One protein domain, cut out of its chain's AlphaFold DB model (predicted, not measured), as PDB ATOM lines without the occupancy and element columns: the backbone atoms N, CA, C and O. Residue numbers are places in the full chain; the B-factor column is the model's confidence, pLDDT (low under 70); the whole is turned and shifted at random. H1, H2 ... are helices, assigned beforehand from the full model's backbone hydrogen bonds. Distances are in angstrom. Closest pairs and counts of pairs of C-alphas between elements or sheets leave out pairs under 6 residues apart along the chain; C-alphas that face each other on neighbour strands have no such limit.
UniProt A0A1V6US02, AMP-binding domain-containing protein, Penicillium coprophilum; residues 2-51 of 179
ATOM      1  N   SER A   2       6.736 128.422  17.173       70.56
ATOM      2  CA  SER A   2       6.937 127.735  15.888       70.56
ATOM      3  C   SER A   2       8.240 126.941  15.921       70.56
ATOM      4  O   SER A   2       9.291 127.513  16.194       70.56
ATOM      5  N   VAL A   3       8.175 125.641  15.630       85.75
ATOM      6  CA  VAL A   3       9.356 124.765  15.480       85.75
ATOM      7  C   VAL A   3       9.930 124.795  14.058       85.75
ATOM      8  O   VAL A   3      10.876 124.073  13.750       85.75
ATOM      9  N   LEU A   4       9.377 125.642  13.181       86.88
ATOM     10  CA  LEU A   4       9.790 125.765  11.784       86.88
ATOM     11  C   LEU A   4      11.289 126.068  11.607       86.88
ATOM     12  O   LEU A   4      11.898 125.410  10.767       86.88
ATOM     13  N   PRO A   5      11.924 126.982  12.374       90.12
ATOM     14  CA  PRO A   5      13.358 127.242  12.215       90.12
ATOM     15  C   PRO A   5      14.206 125.994  12.485       90.12
ATOM     16  O   PRO A   5      15.105 125.674  11.710       90.12
ATOM     17  N   THR A   6      13.863 125.241  13.534       90.44
ATOM     18  CA  THR A   6      14.524 123.979  13.888       90.44
ATOM     19  C   THR A   6      14.328 122.924  12.802       90.44
ATOM     20  O   THR A   6      15.280 122.242  12.431       90.44
ATOM     21  N   ALA A   7      13.120 122.820  12.240       88.62
ATOM     22  CA  ALA A   7      12.834 121.897  11.146       88.62
ATOM     23  C   ALA A   7      13.603 122.252   9.858       88.62
ATOM     24  O   ALA A   7      14.150 121.353   9.222       88.62
ATOM     25  N   LYS A   8      13.710 123.544   9.497       90.44
ATOM     26  CA  LYS A   8      14.510 124.003   8.342       90.44
ATOM     27  C   LYS A   8      15.994 123.685   8.528       90.44
ATOM     28  O   LYS A   8      16.650 123.209   7.603       90.44
ATOM     29  N   GLU A   9      16.525 123.902   9.730       91.94
ATOM     30  CA  GLU A   9      17.915 123.570  10.041       91.94
ATOM     31  C   GLU A   9      18.172 122.059   9.964       91.94
ATOM     32  O   GLU A   9      19.148 121.632   9.344       91.94
ATOM     33  N   ALA A  10      17.278 121.247  10.535       89.25
ATOM     34  CA  ALA A  10      17.360 119.793  10.459       89.25
ATOM     35  C   ALA A  10      17.308 119.300   9.004       89.25
ATOM     36  O   ALA A  10      18.182 118.538   8.598       89.25
ATOM     37  N   ALA A  11      16.355 119.793   8.202       91.19
ATOM     38  CA  ALA A  11      16.220 119.449   6.787       91.19
ATOM     39  C   ALA A  11      17.497 119.768   5.996       91.19
ATOM     40  O   ALA A  11      18.004 118.912   5.271       91.19
ATOM     41  N   LYS A  12      18.089 120.949   6.221       92.69
ATOM     42  CA  LYS A  12      19.353 121.348   5.587       92.69
ATOM     43  C   LYS A  12      20.507 120.402   5.931       92.69
ATOM     44  O   LYS A  12      21.306 120.088   5.053       92.69
ATOM     45  N   ARG A  13      20.603 119.932   7.182       92.75
ATOM     46  CA  ARG A  13      21.658 118.993   7.620       92.75
ATOM     47  C   ARG A  13      21.565 117.636   6.924       92.75
ATOM     48  O   ARG A  13      22.597 117.024   6.674       92.75
ATOM     49  N   VAL A  14      20.354 117.185   6.600       90.19
ATOM     50  CA  VAL A  14      20.112 115.896   5.927       90.19
ATOM     51  C   VAL A  14      19.915 116.026   4.410       90.19
ATOM     52  O   VAL A  14      19.577 115.049   3.749       90.19
ATOM     53  N   GLY A  15      20.123 117.219   3.842       90.12
ATOM     54  CA  GLY A  15      19.993 117.463   2.401       90.12
ATOM     55  C   GLY A  15      18.553 117.430   1.873       90.12
ATOM     56  O   GLY A  15      18.348 117.233   0.677       90.12
ATOM     57  N   LEU A  16      17.554 117.611   2.739       89.50
ATOM     58  CA  LEU A  16      16.154 117.744   2.340       89.50
ATOM     59  C   LEU A  16      15.833 119.204   2.002       89.50
ATOM     60  O   LEU A  16      16.213 120.122   2.730       89.50
ATOM     61  N   GLY A  17      15.110 119.409   0.900       87.62
ATOM     62  CA  GLY A  17      14.584 120.719   0.528       87.62
ATOM     63  C   GLY A  17      13.426 121.161   1.427       87.62
ATOM     64  O   GLY A  17      12.751 120.341   2.056       87.62
ATOM     65  N   GLU A  18      13.184 122.474   1.494       86.06
ATOM     66  CA  GLU A  18      12.067 123.044   2.266       86.06
ATOM     67  C   GLU A  18      10.689 122.609   1.723       86.06
ATOM     68  O   GLU A  18       9.722 122.576   2.479       86.06
ATOM     69  N   ASP A  19      10.619 122.169   0.461       86.06
ATOM     70  CA  ASP A  19       9.445 121.564  -0.189       86.06
ATOM     71  C   ASP A  19       9.025 120.218   0.431       86.06
ATOM     72  O   ASP A  19       7.918 119.731   0.202       86.06
ATOM     73  N   ARG A  20       9.901 119.603   1.235       85.44
ATOM     74  CA  ARG A  20       9.632 118.357   1.971       85.44
ATOM     75  C   ARG A  20       9.148 118.592   3.398       85.44
ATOM     76  O   ARG A  20       8.948 117.630   4.138       85.44
ATOM     77  N   ILE A  21       8.953 119.849   3.787       87.75
ATOM     78  CA  ILE A  21       8.416 120.234   5.089       87.75
ATOM     79  C   ILE A  21       6.947 120.617   4.898       87.75
ATOM     80  O   ILE A  21       6.607 121.382   4.002       87.75
ATOM     81  N   ILE A  22       6.067 120.098   5.758       87.69
ATOM     82  CA  ILE A  22       4.656 120.494   5.804       87.69
ATOM     83  C   ILE A  22       4.371 121.056   7.191       87.69
ATOM     84  O   ILE A  22       4.569 120.375   8.200       87.69
ATOM     85  N   LEU A  23       3.893 122.298   7.251       87.69
ATOM     86  CA  LEU A  23       3.582 122.956   8.512       87.69
ATOM     87  C   LEU A  23       2.202 122.536   9.039       87.69
ATOM     88  O   LEU A  23       1.214 122.523   8.299       87.69
ATOM     89  N   LEU A  24       2.135 122.232  10.336       84.38
ATOM     90  CA  LEU A  24       0.908 121.898  11.059       84.38
ATOM     91  C   LEU A  24       0.596 122.979  12.101       84.38
ATOM     92  O   LEU A  24       1.476 123.383  12.860       84.38
ATOM     93  N   GLY A  25      -0.669 123.399  12.181       80.75
ATOM     94  CA  GLY A  25      -1.160 124.348  13.183       80.75
ATOM     95  C   GLY A  25      -1.972 125.482  12.563       80.75
ATOM     96  O   GLY A  25      -2.562 125.318  11.500       80.75
ATOM     97  N   ASP A  26      -2.019 126.619  13.260       80.25
ATOM     98  CA  ASP A  26      -2.685 127.839  12.777       80.25
ATOM     99  C   ASP A  26      -1.697 128.833  12.131       80.25
ATOM    100  O   ASP A  26      -2.094 129.769  11.436       80.25
ATOM    101  N   GLN A  27      -0.397 128.655  12.375       80.94
ATOM    102  CA  GLN A  27       0.653 129.535  11.861       80.94
ATOM    103  C   GLN A  27       1.002 129.170  10.415       80.94
ATOM    104  O   GLN A  27       0.783 128.045   9.995       80.94
ATOM    105  N   HIS A  28       1.522 130.121   9.645       82.19
ATOM    106  CA  HIS A  28       1.987 129.903   8.272       82.19
ATOM    107  C   HIS A  28       3.445 130.354   8.164       82.19
ATOM    108  O   HIS A  28       3.884 131.179   8.968       82.19
ATOM    109  N   ASP A  29       4.190 129.814   7.195       81.81
ATOM    110  CA  ASP A  29       5.530 130.317   6.883       81.81
ATOM    111  C   ASP A  29       5.413 131.763   6.366       81.81
ATOM    112  O   ASP A  29       4.766 131.971   5.335       81.81
ATOM    113  N   PRO A  30       6.010 132.765   7.040       80.81
ATOM    114  CA  PRO A  30       5.977 134.148   6.570       80.81
ATOM    115  C   PRO A  30       6.599 134.319   5.178       80.81
ATOM    116  O   PRO A  30       6.209 135.221   4.444       80.81
ATOM    117  N   GLU A  31       7.550 133.451   4.815       81.31
ATOM    118  CA  GLU A  31       8.218 133.469   3.509       81.31
ATOM    119  C   GLU A  31       7.484 132.639   2.443       81.31
ATOM    120  O   GLU A  31       7.902 132.644   1.287       81.31
ATOM    121  N   LEU A  32       6.408 131.928   2.817       77.19
ATOM    122  CA  LEU A  32       5.614 131.044   1.949       77.19
ATOM    123  C   LEU A  32       6.438 129.976   1.198       77.19
ATOM    124  O   LEU A  32       6.003 129.478   0.161       77.19
ATOM    125  N   LYS A  33       7.622 129.613   1.709       82.00
ATOM    126  CA  LYS A  33       8.488 128.581   1.112       82.00
ATOM    127  C   LYS A  33       8.098 127.176   1.544       82.00
ATOM    128  O   LYS A  33       8.288 126.228   0.791       82.00
ATOM    129  N   VAL A  34       7.561 127.052   2.755       84.25
ATOM    130  CA  VAL A  34       7.074 125.792   3.316       84.25
ATOM    131  C   VAL A  34       5.559 125.717   3.180       84.25
ATOM    132  O   VAL A  34       4.837 126.613   3.631       84.25
ATOM    133  N   GLU A  35       5.065 124.631   2.584       84.81
ATOM    134  CA  GLU A  35       3.630 124.412   2.443       84.81
ATOM    135  C   GLU A  35       2.953 124.193   3.803       84.81
ATOM    136  O   GLU A  35       3.456 123.501   4.690       84.81
ATOM    137  N   HIS A  36       1.762 124.766   3.966       86.25
ATOM    138  CA  HIS A  36       0.918 124.518   5.129       86.25
ATOM    139  C   HIS A  36      -0.022 123.344   4.849       86.25
ATOM    140  O   HIS A  36      -0.570 123.250   3.759       86.25
ATOM    141  N   PHE A  37      -0.323 122.501   5.840       83.06
ATOM    142  CA  PHE A  37      -1.210 121.334   5.689       83.06
ATOM    143  C   PHE A  37      -2.588 121.639   5.065       83.06
ATOM    144  O   PHE A  37      -3.268 120.751   4.553       83.06
ATOM    145  N   THR A  38      -3.032 122.896   5.082       78.00
ATOM    146  CA  THR A  38      -4.245 123.323   4.373       78.00
ATOM    147  C   THR A  38      -4.139 123.281   2.848       78.00
ATOM    148  O   THR A  38      -5.188 123.151   2.231       78.00
ATOM    149  N   SER A  39      -2.949 123.366   2.238       77.50
ATOM    150  CA  SER A  39      -2.762 123.267   0.775       77.50
ATOM    151  C   SER A  39      -3.106 121.873   0.250       77.50
ATOM    152  O   SER A  39      -3.728 121.729  -0.799       77.50
ATOM    153  N   ILE A  40      -2.764 120.843   1.024       76.62
ATOM    154  CA  ILE A  40      -2.992 119.433   0.688       76.62
ATOM    155  C   ILE A  40      -4.316 118.886   1.233       76.62
ATOM    156  O   ILE A  40      -4.712 117.759   0.925       76.62
ATOM    157  N   ARG A  41      -5.031 119.671   2.048       70.00
ATOM    158  CA  ARG A  41      -6.358 119.313   2.549       70.00
ATOM    159  C   ARG A  41      -7.418 119.863   1.604       70.00
ATOM    160  O   ARG A  41      -7.568 121.072   1.486       70.00
ATOM    161  N   ASN A  42      -8.261 118.996   1.042       64.62
ATOM    162  CA  ASN A  42      -9.512 119.461   0.448       64.62
ATOM    163  C   ASN A  42     -10.412 120.022   1.564       64.62
ATOM    164  O   ASN A  42     -11.019 119.276   2.332       64.62
ATOM    165  N   THR A  43     -10.440 121.348   1.705       59.81
ATOM    166  CA  THR A  43     -11.254 122.049   2.708       59.81
ATOM    167  C   THR A  43     -12.678 122.322   2.262       59.81
ATOM    168  O   THR A  43     -13.457 122.838   3.065       59.81
ATOM    169  N   ASN A  44     -13.039 122.001   1.016       59.69
ATOM    170  CA  ASN A  44     -14.400 122.205   0.542       59.69
ATOM    171  C   ASN A  44     -15.351 121.342   1.383       59.69
ATOM    172  O   ASN A  44     -15.266 120.118   1.380       59.69
ATOM    173  N   GLY A  45     -16.218 122.001   2.158       60.00
ATOM    174  CA  GLY A  45     -17.177 121.352   3.057       60.00
ATOM    175  C   GLY A  45     -16.699 121.103   4.494       60.00
ATOM    176  O   GLY A  45     -17.477 120.594   5.296       60.00
ATOM    177  N   VAL A  46     -15.466 121.478   4.868       60.31
ATOM    178  CA  VAL A  46     -14.974 121.327   6.252       60.31
ATOM    179  C   VAL A  46     -15.138 122.651   7.014       60.31
ATOM    180  O   VAL A  46     -14.645 123.677   6.540       60.31
ATOM    181  N   PRO A  47     -15.777 122.675   8.202       58.84
ATOM    182  CA  PRO A  47     -15.928 123.899   8.989       58.84
ATOM    183  C   PRO A  47     -14.577 124.580   9.252       58.84
ATOM    184  O   PRO A  47     -13.636 123.938   9.726       58.84
ATOM    185  N   LYS A  48     -14.488 125.893   8.976       59.31
ATOM    186  CA  LYS A  48     -13.261 126.706   9.135       59.31
ATOM    187  C   LYS A  48     -12.720 126.736  10.570       59.31
ATOM    188  O   LYS A  48     -11.546 127.025  10.764       59.31
ATOM    189  N   ARG A  49     -13.553 126.427  11.567       57.81
ATOM    190  CA  ARG A  49     -13.180 126.408  12.982       57.81
ATOM    191  C   ARG A  49     -13.669 125.112  13.612       57.81
ATOM    192  O   ARG A  49     -14.872 124.882  13.705       57.81
ATOM    193  N   ARG A  50     -12.739 124.260  14.044       61.62
ATOM    194  CA  ARG A  50     -13.067 123.164  14.961       61.62
ATOM    195  C   ARG A  50     -13.178 123.776  16.354       61.62
ATOM    196  O   ARG A  50     -12.314 124.563  16.736       61.62
ATOM    197  N   ALA A  51     -14.252 123.473  17.079       66.25
ATOM    198  CA  ALA A  51     -14.324 123.840  18.486       66.25
ATOM    199  C   ALA A  51     -13.113 123.232  19.207       66.25
ATOM    200  O   ALA A  51     -12.735 122.090  18.923       66.25
TER     201      ALA A  51
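AT A GLANCE: This is residues 2 to 51 of the 179 residues of the protein "AMP-binding domain-containing protein" of Penicillium coprophilum (UniProt A0A1V6US02). There is little regular structure: helix H1 at one end, a long loop that goes out and folds back in the middle, the tiny helix H2 beyond it, and a free tail, residues 41 to 51, that sticks out and makes much of the length. The 50 printed residues have two named helices, H1 then H2, and no named strand; the class is all helix, with 14 residues in named elements. The whole is loose, with a radius of gyration of the C-alphas of 12.7 A and spans of 39 by 18 by 16 A.

IN THESE COORDINATES: H1, residues 4 to 13, begins at C-alpha 4 (9.790, 125.765, 11.784) and is 14.3 A long. H2, residues 37 to 40, ends at C-alpha 40 (-2.992, 119.433, 0.688).

HOW THE PARTS SIT: H1 and H2 are apart. Between them, residues 22 to 23 pair with residues 35 to 36, parallel. In H1 every O i to N i+4 pair is within hydrogen-bond range; H2 is too short for such a pair.

THE WHOLE: The C-alphas of Arg 13 and Gly 45 are the two farthest apart, 39.2 A. The printed part has no cut. The link from H1 to H2, 23 residues, is long. Residues 42 to 51 have pLDDT under 70.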